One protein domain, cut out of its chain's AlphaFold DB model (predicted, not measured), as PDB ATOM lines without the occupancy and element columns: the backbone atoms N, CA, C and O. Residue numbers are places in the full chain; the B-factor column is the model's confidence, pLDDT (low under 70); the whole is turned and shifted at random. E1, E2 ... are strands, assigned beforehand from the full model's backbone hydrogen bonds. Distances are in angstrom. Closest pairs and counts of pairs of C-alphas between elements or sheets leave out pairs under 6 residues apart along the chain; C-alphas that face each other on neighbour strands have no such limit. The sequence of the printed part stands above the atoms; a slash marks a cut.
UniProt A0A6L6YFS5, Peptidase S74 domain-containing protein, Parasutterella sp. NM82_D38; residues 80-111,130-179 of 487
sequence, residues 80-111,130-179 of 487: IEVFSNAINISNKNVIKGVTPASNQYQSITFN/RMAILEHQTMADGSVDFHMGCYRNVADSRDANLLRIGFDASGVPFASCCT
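Overview. This is residues 80 to 111 and 130 to 179 of the 487 residues of the protein "Peptidase S74 domain-containing protein" of Parasutterella sp. NM82_D38 (UniProt A0A6L6YFS5). Picture one arched sheet of five strands side by side, E3 to E7, of which E3, E4, E5 and E6 bend along their length; a small hairpin, E1 and E2, lies beyond its E3 edge, with residues 82 to 87 sticking out. You have 82 printed residues, no named helix and seven named strands, E1 to E7 along the chain: the class is all strand. The large sheet's order is E3 E4 E5 E6 E7, antiparallel throughout. The whole is only just loose, close to compact, with a radius of gyration of the C-alphas of 14.3 A and spans of 38 by 37 by 22 A.

Arrangement. Begin at E1, residues 80 to 83, and E2, residues 86 to 89, an antiparallel hairpin with N 83 and O 86 2.9 A apart. E3, residues 104 to 111, is an edge strand; its closest C-alpha to E2 is that of Gln 106, 7.4 A from Ile 89. Beside it find E4, residues 130 to 138, with N 108 and O 134 at 2.8 A. E4, E5 (residues 144 to 151), E6 (residues 160 to 167) and E7 (residues 173 to 176) form a meander, each strand the antiparallel neighbour of the one before. Check N 147 and O 135 at 2.8 A, N 163 and O 148 at 2.8 A, and N 174 and O 166 at 2.8 A. E3 and E7 are apart.

Along the chain. Find C-alpha 80 at (11.903, 4.927, -50.844), where E1 begins. E3 runs 19.9 A and bends by 66 degrees at residue 108; E4 runs 20.0 A, E5 21.0 A and E6 20.4 A. E7 ends at C-alpha 176, (-15.445, 12.448, -45.865).

Size, cuts and confidence. The farthest C-alphas, Ser 84 and Thr 179, are 39.6 A apart. Residues 112 to 129 are cut out, leaving C-alphas 111 and 130 4.5 A apart. The link from E2 to E3 is long. Confidence is under 70 at residues 80 to 83, 85, 156 and 179.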
ATOM      1  N   ILE A  80      11.878   3.499 -51.201       53.62
ATOM      2  CA  ILE A  80      11.903   4.927 -50.844       53.62
ATOM      3  C   ILE A  80      13.083   5.552 -51.581       53.62
ATOM      4  O   ILE A  80      14.240   5.287 -51.262       53.62
ATOM      5  N   GLU A  81      12.791   6.379 -52.579       61.25
ATOM      6  CA  GLU A  81      13.804   7.171 -53.273       61.25
ATOM      7  C   GLU A  81      13.698   8.617 -52.801       61.25
ATOM      8  O   GLU A  81      12.664   9.269 -52.978       61.25
ATOM      9  N   VAL A  82      14.769   9.115 -52.183       60.28
ATOM     10  CA  VAL A  82      14.912  10.533 -51.859       60.28
ATOM     11  C   VAL A  82      15.630  11.186 -53.031       60.28
ATOM     12  O   VAL A  82      16.844  11.064 -53.184       60.28
ATOM     13  N   PHE A  83      14.867  11.853 -53.888       60.19
ATOM     14  CA  PHE A  83      15.421  12.746 -54.896       60.19
ATOM     15  C   PHE A  83      15.716  14.099 -54.248       60.19
ATOM     16  O   PHE A  83      15.137  14.435 -53.216       60.19
ATOM     17  N   SER A  84      16.558  14.922 -54.875       70.81
ATOM     18  CA  SER A  84      16.887  16.260 -54.362       70.81
ATOM     19  C   SER A  84      15.656  17.134 -54.059       70.81
ATOM     20  O   SER A  84      15.751  18.014 -53.211       70.81
ATOM     21  N   ASN A  85      14.507  16.864 -54.700       69.75
ATOM     22  CA  ASN A  85      13.289  17.676 -54.603       69.75
ATOM     23  C   ASN A  85      12.003  16.891 -54.250       69.75
ATOM     24  O   ASN A  85      10.933  17.496 -54.221       69.75
ATOM     25  N   ALA A  86      12.055  15.569 -54.038       73.06
ATOM     26  CA  ALA A  86      10.853  14.768 -53.767       73.06
ATOM     27  C   ALA A  86      11.160  13.461 -53.024       73.06
ATOM     28  O   ALA A  86      12.198  12.837 -53.243       73.06
ATOM     29  N   ILE A  87      10.207  13.019 -52.202       77.06
ATOM     30  CA  ILE A  87      10.186  11.676 -51.614       77.06
ATOM     31  C   ILE A  87       9.169  10.852 -52.405       77.06
ATOM     32  O   ILE A  87       7.990  11.200 -52.433       77.06
ATOM     33  N   ASN A  88       9.624   9.775 -53.051       75.56
ATOM     34  CA  ASN A  88       8.754   8.841 -53.766       75.56
ATOM     35  C   ASN A  88       8.473   7.604 -52.899       75.56
ATOM     36  O   ASN A  88       9.409   6.968 -52.413       75.56
ATOM     37  N   ILE A  89       7.194   7.269 -52.717       78.56
ATOM     38  CA  ILE A  89       6.726   6.119 -51.934       78.56
ATOM     39  C   ILE A  89       5.906   5.235 -52.871       78.56
ATOM     40  O   ILE A  89       4.897   5.680 -53.416       78.56
ATOM     41  N   SER A  90       6.340   3.988 -53.062       78.81
ATOM     42  CA  SER A  90       5.718   3.048 -54.000       78.81
ATOM     43  C   SER A  90       5.375   1.717 -53.336       78.81
ATOM     44  O   SER A  90       6.204   1.119 -52.648       78.81
ATOM     45  N   ASN A  91       4.158   1.228 -53.580       80.75
ATOM     46  CA  ASN A  91       3.756  -0.130 -53.235       80.75
ATOM     47  C   ASN A  91       3.797  -1.021 -54.490       80.75
ATOM     48  O   ASN A  91       2.977  -0.875 -55.392       80.75
ATOM     49  N   LYS A  92       4.749  -1.965 -54.533       78.25
ATOM     50  CA  LYS A  92       4.960  -2.889 -55.666       78.25
ATOM     51  C   LYS A  92       3.779  -3.839 -55.913       78.25
ATOM     52  O   LYS A  92       3.665  -4.383 -57.005       78.25
ATOM     53  N   ASN A  93       2.899  -4.015 -54.927       81.12
ATOM     54  CA  ASN A  93       1.708  -4.860 -55.033       81.12
ATOM     55  C   ASN A  93       0.490  -4.111 -55.596       81.12
ATOM     56  O   ASN A  93      -0.565  -4.716 -55.782       81.12
ATOM     57  N   VAL A  94       0.611  -2.805 -55.856       82.88
ATOM     58  CA  VAL A  94      -0.451  -1.988 -56.448       82.88
ATOM     59  C   VAL A  94      -0.071  -1.637 -57.879       82.88
ATOM     60  O   VAL A  94       0.917  -0.950 -58.129       82.88
ATOM     61  N   ILE A  95      -0.890  -2.076 -58.833       86.56
ATOM     62  CA  ILE A  95      -0.757  -1.733 -60.250       86.56
ATOM     63  C   ILE A  95      -1.982  -0.910 -60.632       86.56
ATOM     64  O   ILE A  95      -3.119  -1.340 -60.437       86.56
ATOM     65  N   LYS A  96      -1.769   0.287 -61.183       84.69
ATOM     66  CA  LYS A  96      -2.871   1.153 -61.617       84.69
ATOM     67  C   LYS A  96      -3.764   0.411 -62.619       84.69
ATOM     68  O   LYS A  96      -3.278  -0.045 -63.649       84.69
ATOM     69  N   GLY A  97      -5.063   0.339 -62.326       84.19
ATOM     70  CA  GLY A  97      -6.056  -0.346 -63.162       84.19
ATOM     71  C   GLY A  97      -6.260  -1.833 -62.847       84.19
ATOM     72  O   GLY A  97      -7.063  -2.469 -63.521       84.19
ATOM     73  N   VAL A  98      -5.576  -2.385 -61.839       87.50
ATOM     74  CA  VAL A  98      -5.750  -3.772 -61.385       87.50
ATOM     75  C   VAL A  98      -6.186  -3.777 -59.920       87.50
ATOM     76  O   VAL A  98      -5.509  -3.198 -59.072       87.50
ATOM     77  N   THR A  99      -7.297  -4.448 -59.610       87.44
ATOM     78  CA  THR A  99      -7.749  -4.638 -58.224       87.44
ATOM     79  C   THR A  99      -6.837  -5.648 -57.515       87.44
ATOM     80  O   THR A  99      -6.676  -6.765 -58.014       87.44
ATOM     81  N   PRO A 100      -6.215  -5.296 -56.377       87.69
ATOM     82  CA  PRO A 100      -5.312  -6.200 -55.673       87.69
ATOM     83  C   PRO A 100      -6.079  -7.347 -54.994       87.69
ATOM     84  O   PRO A 100      -7.221  -7.190 -54.584       87.69
ATOM     85  N   ALA A 101      -5.438  -8.507 -54.814       85.56
ATOM     86  CA  ALA A 101      -6.068  -9.675 -54.175       85.56
ATOM     87  C   ALA A 101      -6.291  -9.518 -52.653       85.56
ATOM     88  O   ALA A 101      -7.035 -10.281 -52.044       85.56
ATOM     89  N   SER A 102      -5.618  -8.553 -52.025       87.00
ATOM     90  CA  SER A 102      -5.760  -8.194 -50.608       87.00
ATOM     91  C   SER A 102      -5.559  -6.690 -50.449       87.00
ATOM     92  O   SER A 102      -4.899  -6.075 -51.289       87.00
ATOM     93  N   ASN A 103      -6.108  -6.098 -49.387       86.69
ATOM     94  CA  ASN A 103      -6.009  -4.658 -49.153       86.69
ATOM     95  C   ASN A 103      -4.546  -4.205 -49.085       86.69
ATOM     96  O   ASN A 103      -3.743  -4.772 -48.344       86.69
ATOM     97  N   GLN A 104      -4.218  -3.175 -49.856       88.25
ATOM     98  CA  GLN A 104      -2.885  -2.596 -49.935       88.25
ATOM     99  C   GLN A 104      -2.882  -1.195 -49.335       88.25
ATOM    100  O   GLN A 104      -3.778  -0.391 -49.588       88.25
ATOM    101  N   TYR A 105      -1.831  -0.896 -48.576       84.62
ATOM    102  CA  TYR A 105      -1.664   0.363 -47.857       84.62
ATOM    103  C   TYR A 105      -0.296   0.958 -48.194       84.62
ATOM    104  O   TYR A 105       0.686   0.226 -48.335       84.62
ATOM    105  N   GLN A 106      -0.218   2.279 -48.343       85.31
ATOM    106  CA  GLN A 106       1.043   3.013 -48.441       85.31
ATOM    107  C   GLN A 106       0.931   4.313 -47.642       85.31
ATOM    108  O   GLN A 106       0.104   5.171 -47.959       85.31
ATOM    109  N   SER A 107       1.724   4.449 -46.576       83.94
ATOM    110  CA  SER A 107       1.584   5.566 -45.642       83.94
ATOM    111  C   SER A 107       2.875   6.098 -45.054       83.94
ATOM    112  O   SER A 107       3.894   5.417 -44.963       83.94
ATOM    113  N   ILE A 108       2.779   7.345 -44.606       84.94
ATOM    114  CA  ILE A 108       3.688   7.983 -43.665       84.94
ATOM    115  C   ILE A 108       2.951   8.016 -42.326       84.94
ATOM    116  O   ILE A 108       1.900   8.650 -42.210       84.94
ATOM    117  N   THR A 109       3.484   7.320 -41.324       79.88
ATOM    118  CA  THR A 109       2.867   7.200 -39.996       79.88
ATOM    119  C   THR A 109       3.766   7.813 -38.926       79.88
ATOM    120  O   THR A 109       4.975   7.590 -38.921       79.88
ATOM    121  N   PHE A 110       3.165   8.548 -37.992       82.38
ATOM    122  CA  PHE A 110       3.816   9.068 -36.789       82.38
ATOM    123  C   PHE A 110       3.344   8.250 -35.586       82.38
ATOM    124  O   PHE A 110       2.140   8.189 -35.344       82.38
ATOM    125  N   ASN A 111       4.258   7.636 -34.832       76.94
ATOM    126  CA  ASN A 111       3.929   6.742 -33.712       76.94
ATOM    127  C   ASN A 111       4.390   7.315 -32.364       76.94
ATOM    128  O   ASN A 111       5.405   8.010 -32.296       76.94
ATOM    129  N   ARG A 130      -0.432   4.672 -33.075       75.19
ATOM    130  CA  ARG A 130      -0.397   5.723 -34.103       75.19
ATOM    131  C   ARG A 130      -0.865   7.051 -33.517       75.19
ATOM    132  O   ARG A 130      -1.844   7.103 -32.787       75.19
ATOM    133  N   MET A 131      -0.188   8.131 -33.887       79.69
ATOM    134  CA  MET A 131      -0.504   9.506 -33.486       79.69
ATOM    135  C   MET A 131      -1.068  10.318 -34.656       79.69
ATOM    136  O   MET A 131      -2.031  11.063 -34.486       79.69
ATOM    137  N   ALA A 132      -0.510  10.151 -35.857       84.75
ATOM    138  CA  ALA A 132      -0.990  10.795 -37.080       84.75
ATOM    139  C   ALA A 132      -0.583  10.000 -38.328       84.75
ATOM    140  O   ALA A 132       0.381   9.232 -38.281       84.75
ATOM    141  N   ILE A 133      -1.302  10.195 -39.440       86.44
ATOM    142  CA  ILE A 133      -1.036   9.515 -40.718       86.44
ATOM    143  C   ILE A 133      -1.269  10.407 -41.937       86.44
ATOM    144  O   ILE A 133      -2.146  11.275 -41.925       86.44
ATOM    145  N   LEU A 134      -0.524  10.111 -43.003       89.81
ATOM    146  CA  LEU A 134      -0.881  10.365 -44.399       89.81
ATOM    147  C   LEU A 134      -0.841   9.014 -45.121       89.81
ATOM    148  O   LEU A 134       0.228   8.417 -45.224       89.81
ATOM    149  N   GLU A 135      -1.978   8.515 -45.595       88.00
ATOM    150  CA  GLU A 135      -2.098   7.155 -46.128       88.00
ATOM    151  C   GLU A 135      -2.922   7.126 -47.414       88.00
ATOM    152  O   GLU A 135      -3.957   7.778 -47.518       88.00
ATOM    153  N   HIS A 136      -2.457   6.353 -48.392       90.81
ATOM    154  CA  HIS A 136      -3.232   5.938 -49.554       90.81
ATOM    155  C   HIS A 136      -3.525   4.443 -49.444       90.81
ATOM    156  O   HIS A 136      -2.620   3.644 -49.184       90.81
ATOM    157  N   GLN A 137      -4.777   4.063 -49.664       89.75
ATOM    158  CA  GLN A 137      -5.245   2.687 -49.601       89.75
ATOM    159  C   GLN A 137      -5.819   2.269 -50.954       89.75
ATOM    160  O   GLN A 137      -6.439   3.053 -51.669       89.75
ATOM    161  N   THR A 138      -5.601   1.011 -51.316       91.56
ATOM    162  CA  THR A 138      -6.217   0.359 -52.474       91.56
ATOM    163  C   THR A 138      -6.743  -0.983 -51.996       91.56
ATOM    164  O   THR A 138      -5.971  -1.888 -51.675       91.56
ATOM    165  N   MET A 139      -8.058  -1.091 -51.875       91.00
ATOM    166  CA  MET A 139      -8.721  -2.238 -51.267       91.00
ATOM    167  C   MET A 139      -8.964  -3.354 -52.283       91.00
ATOM    168  O   MET A 139      -9.024  -3.124 -53.493       91.00
ATOM    169  N   ALA A 140      -9.150  -4.578 -51.786       90.56
ATOM    170  CA  ALA A 140      -9.457  -5.734 -52.627       90.56
ATOM    171  C   ALA A 140     -10.863  -5.686 -53.255       90.56
ATOM    172  O   ALA A 140     -11.142  -6.423 -54.197       90.56
ATOM    173  N   ASP A 141     -11.743  -4.813 -52.760       91.69
ATOM    174  CA  ASP A 141     -13.059  -4.548 -53.352       91.69
ATOM    175  C   ASP A 141     -13.012  -3.523 -54.502       91.69
ATOM    176  O   ASP A 141     -14.032  -3.270 -55.136       91.69
ATOM    177  N   GLY A 142     -11.837  -2.955 -54.799       87.75
ATOM    178  CA  GLY A 142     -11.642  -1.942 -55.839       87.75
ATOM    179  C   GLY A 142     -11.782  -0.496 -55.361       87.75
ATOM    180  O   GLY A 142     -11.499   0.412 -56.141       87.75
ATOM    181  N   SER A 143     -12.164  -0.257 -54.102       93.44
ATOM    182  CA  SER A 143     -12.167   1.093 -53.532       93.44
ATOM    183  C   SER A 143     -10.745   1.625 -53.322       93.44
ATOM    184  O   SER A 143      -9.798   0.880 -53.041       93.44
ATOM    185  N   VAL A 144     -10.584   2.938 -53.489       93.38
ATOM    186  CA  VAL A 144      -9.293   3.627 -53.382       93.38
ATOM    187  C   VAL A 144      -9.496   4.941 -52.657       93.38
ATOM    188  O   VAL A 144     -10.269   5.777 -53.120       93.38
ATOM    189  N   ASP A 145      -8.781   5.171 -51.563       93.06
ATOM    190  CA  ASP A 145      -8.851   6.438 -50.843       93.06
ATOM    191  C   ASP A 145      -7.489   6.926 -50.363       93.06
ATOM    192  O   ASP A 145      -6.552   6.171 -50.119       93.06
ATOM    193  N   PHE A 146      -7.383   8.242 -50.253       92.69
ATOM    194  CA  PHE A 146      -6.308   8.937 -49.581       92.69
ATOM    195  C   PHE A 146      -6.878   9.620 -48.349       92.69
ATOM    196  O   PHE A 146      -7.872  10.348 -48.434       92.69
ATOM    197  N   HIS A 147      -6.229   9.437 -47.207       89.75
ATOM    198  CA  HIS A 147      -6.634  10.102 -45.991       89.75
ATOM    199  C   HIS A 147      -5.474  10.593 -45.145       89.75
ATOM    200  O   HIS A 147      -4.389  10.016 -45.082       89.75
ATOM    201  N   MET A 148      -5.755  11.687 -44.453       90.44
ATOM    202  CA  MET A 148      -4.885  12.275 -43.456       90.44
ATOM    203  C   MET A 148      -5.663  12.455 -42.166       90.44
ATOM    204  O   MET A 148      -6.865  12.729 -42.182       90.44
ATOM    205  N   GLY A 149      -4.989  12.321 -41.038       88.25
ATOM    206  CA  GLY A 149      -5.646  12.590 -39.775       88.25
ATOM    207  C   GLY A 149      -4.814  12.256 -38.564       88.25
ATOM    208  O   GLY A 149      -3.668  11.819 -38.664       88.25
ATOM    209  N   CYS A 150      -5.413  12.521 -37.412       86.44
ATOM    210  CA  CYS A 150      -4.787  12.362 -36.110       86.44
ATOM    211  C   CYS A 150      -5.601  11.383 -35.273       86.44
ATOM    212  O   CYS A 150      -6.835  11.430 -35.260       86.44
ATOM    213  N   TYR A 151      -4.897  10.523 -34.558       85.06
ATOM    214  CA  TYR A 151      -5.487   9.606 -33.599       85.06
ATOM    215  C   TYR A 151      -5.614  10.303 -32.246       85.06
ATOM    216  O   TYR A 151      -4.826  11.185 -31.891       85.06
ATOM    217  N   ARG A 152      -6.641   9.937 -31.481       82.88
ATOM    218  CA  ARG A 152      -6.815  10.419 -30.114       82.88
ATOM    219  C   ARG A 152      -5.663   9.882 -29.266       82.88
ATOM    220  O   ARG A 152      -5.484   8.675 -29.167       82.88
ATOM    221  N   ASN A 153      -4.929  10.779 -28.612       80.50
ATOM    222  CA  ASN A 153      -3.820  10.431 -27.724       80.50
ATOM    223  C   ASN A 153      -4.325   9.884 -26.373       80.50
ATOM    224  O   ASN A 153      -4.261  10.561 -25.347       80.50
ATOM    225  N   VAL A 154      -4.908   8.689 -26.400       76.94
ATOM    226  CA  VAL A 154      -5.371   7.919 -25.242       76.94
ATOM    227  C   VAL A 154      -4.873   6.490 -25.432       76.94
ATOM    228  O   VAL A 154      -4.925   5.977 -26.548       76.94
ATOM    229  N   ALA A 155      -4.380   5.860 -24.362       71.69
ATOM    230  CA  ALA A 155      -3.907   4.477 -24.417       71.69
ATOM    231  C   ALA A 155      -4.987   3.555 -25.011       71.69
ATOM    232  O   ALA A 155      -6.159   3.668 -24.648       71.69
ATOM    233  N   ASP A 156      -4.586   2.693 -25.946       68.50
ATOM    234  CA  ASP A 156      -5.442   1.704 -26.616       68.50
ATOM    235  C   ASP A 156      -6.655   2.290 -27.379       68.50
ATOM    236  O   ASP A 156      -7.601   1.579 -27.722       68.50
ATOM    237  N   SER A 157      -6.646   3.596 -27.677       72.81
ATOM    238  CA  SER A 157      -7.708   4.260 -28.437       72.81
ATOM    239  C   SER A 157      -7.468   4.165 -29.941       72.81
ATOM    240  O   SER A 157      -6.463   4.643 -30.459       72.81
ATOM    241  N   ARG A 158      -8.471   3.669 -30.672       72.94
ATOM    242  CA  ARG A 158      -8.492   3.661 -32.148       72.94
ATOM    243  C   ARG A 158      -9.273   4.823 -32.755       72.94
ATOM    244  O   ARG A 158      -9.382   4.920 -33.978       72.94
ATOM    245  N   ASP A 159      -9.808   5.705 -31.914       80.62
ATOM    246  CA  ASP A 159     -10.552   6.881 -32.355       80.62
ATOM    247  C   ASP A 159      -9.624   7.821 -33.130       80.62
ATOM    248  O   ASP A 159      -8.631   8.311 -32.592       80.62
ATOM    249  N   ALA A 160      -9.971   8.115 -34.380       80.31
ATOM    250  CA  ALA A 160      -9.229   9.038 -35.228       80.31
ATOM    251  C   ALA A 160     -10.149  10.104 -35.814       80.31
ATOM    252  O   ALA A 160     -11.297   9.834 -36.176       80.31
ATOM    253  N   ASN A 161      -9.622  11.317 -35.948       82.69
ATOM    254  CA  ASN A 161     -10.241  12.353 -36.755       82.69
ATOM    255  C   ASN A 161      -9.540  12.383 -38.115       82.69
ATOM    256  O   ASN A 161      -8.352  12.700 -38.191       82.69
ATOM    257  N   LEU A 162     -10.269  12.000 -39.163       85.19
ATOM    258  CA  LEU A 162      -9.734  11.786 -40.502       85.19
ATOM    259  C   LEU A 162     -10.437  12.692 -41.511       85.19
ATOM    260  O   LEU A 162     -11.656  12.858 -41.465       85.19
ATOM    261  N   LEU A 163      -9.659  13.203 -42.459       88.62
ATOM    262  CA  LEU A 163     -10.121  13.760 -43.723       88.62
ATOM    263  C   LEU A 163      -9.761  12.760 -44.822       88.62
ATOM    264  O   LEU A 163      -8.584  12.432 -44.979       88.62
ATOM    265  N   ARG A 164     -10.756  12.271 -45.566       88.38
ATOM    266  CA  ARG A 164     -10.575  11.276 -46.632       88.38
ATOM    267  C   ARG A 164     -11.137  11.766 -47.955       88.38
ATOM    268  O   ARG A 164     -12.196  12.392 -47.977       88.38
ATOM    269  N   ILE A 165     -10.470  11.412 -49.042       91.19
ATOM    270  CA  ILE A 165     -10.928  11.593 -50.420       91.19
ATOM    271  C   ILE A 165     -10.664  10.305 -51.192       91.19
ATOM    272  O   ILE A 165      -9.630   9.679 -50.986       91.19
ATOM    273  N   GLY A 166     -11.558   9.891 -52.076       93.31
ATOM    274  CA  GLY A 166     -11.370   8.626 -52.778       93.31
ATOM    275  C   GLY A 166     -12.481   8.290 -53.750       93.31
ATOM    276  O   GLY A 166     -13.306   9.139 -54.076       93.31
ATOM    277  N   PHE A 167     -12.489   7.039 -54.188       94.12
ATOM    278  CA  PHE A 167     -13.523   6.407 -54.990       94.12
ATOM    279  C   PHE A 167     -13.983   5.131 -54.285       94.12
ATOM    280  O   PHE A 167     -13.160   4.374 -53.764       94.12
ATOM    281  N   ASP A 168     -15.291   4.897 -54.249       92.88
ATOM    282  CA  ASP A 168     -15.832   3.629 -53.765       92.88
ATOM    283  C   ASP A 168     -15.599   2.485 -54.774       92.88
ATOM    284  O   ASP A 168     -15.080   2.694 -55.873       92.88
ATOM    285  N   ALA A 169     -15.998   1.262 -54.413       91.94
ATOM    286  CA  ALA A 169     -15.864   0.078 -55.269       91.94
ATOM    287  C   ALA A 169     -16.607   0.192 -56.619       91.94
ATOM    288  O   ALA A 169     -16.303  -0.541 -57.558       91.94
ATOM    289  N   SER A 170     -17.575   1.109 -56.737       92.00
ATOM    290  CA  SER A 170     -18.315   1.379 -57.977       92.00
ATOM    291  C   SER A 170     -17.684   2.503 -58.812       92.00
ATOM    292  O   SER A 170     -18.197   2.833 -59.881       92.00
ATOM    293  N   GLY A 171     -16.582   3.098 -58.346       89.62
ATOM    294  CA  GLY A 171     -15.912   4.221 -58.999       89.62
ATOM    295  C   GLY A 171     -16.570   5.578 -58.741       89.62
ATOM    296  O   GLY A 171     -16.255   6.543 -59.441       89.62
ATOM    297  N   VAL A 172     -17.476   5.690 -57.763       91.69
ATOM    298  CA  VAL A 172     -18.092   6.971 -57.396       91.69
ATOM    299  C   VAL A 172     -17.139   7.735 -56.472       91.69
ATOM    300  O   VAL A 172     -16.707   7.187 -55.456       91.69
ATOM    301  N   PRO A 173     -16.785   8.997 -56.787       91.62
ATOM    302  CA  PRO A 173     -15.914   9.787 -55.929       91.62
ATOM    303  C   PRO A 173     -16.603  10.144 -54.608       91.62
ATOM    304  O   PRO A 173     -17.785  10.486 -54.583       91.62
ATOM    305  N   PHE A 174     -15.842  10.162 -53.518       87.19
ATOM    306  CA  PHE A 174     -16.303  10.607 -52.209       87.19
ATOM    307  C   PHE A 174     -15.274  11.496 -51.506       87.19
ATOM    308  O   PHE A 174     -14.066  11.410 -51.731       87.19
ATOM    309  N   ALA A 175     -15.775  12.339 -50.605       86.56
ATOM    310  CA  ALA A 175     -14.983  13.062 -49.622       86.56
ATOM    311  C   ALA A 175     -15.675  12.944 -48.262       86.56
ATOM    312  O   ALA A 175     -16.886  13.151 -48.157       86.56
ATOM    313  N   SER A 176     -14.920  12.603 -47.221       82.00
ATOM    314  CA  SER A 176     -15.445  12.448 -45.865       82.00
ATOM    315  C   SER A 176     -14.562  13.151 -44.842       82.00
ATOM    316  O   SER A 176     -13.348  13.252 -45.003       82.00
ATOM    317  N   CYS A 177     -15.186  13.638 -43.777       78.19
ATOM    318  CA  CYS A 177     -14.523  14.147 -42.585       78.19
ATOM    319  C   CYS A 177     -15.232  13.580 -41.349       78.19
ATOM    320  O   CYS A 177     -16.280  12.935 -41.475       78.19
ATOM    321  N   CYS A 178     -14.722  13.860 -40.148       73.69
ATOM    322  CA  CYS A 178     -15.466  13.565 -38.925       73.69
ATOM    323  C   CYS A 178     -16.877  14.172 -38.975       73.69
ATOM    324  O   CYS A 178     -17.051  15.329 -39.370       73.69
ATOM    325  N   THR A 179     -17.887  13.413 -38.549       67.62
ATOM    326  CA  THR A 179     -19.259  13.917 -38.451       67.62
ATOM    327  C   THR A 179     -19.301  15.084 -37.459       67.62
ATOM    328  O   THR A 179     -18.950  14.890 -36.291       67.62
TER     329      THR A 179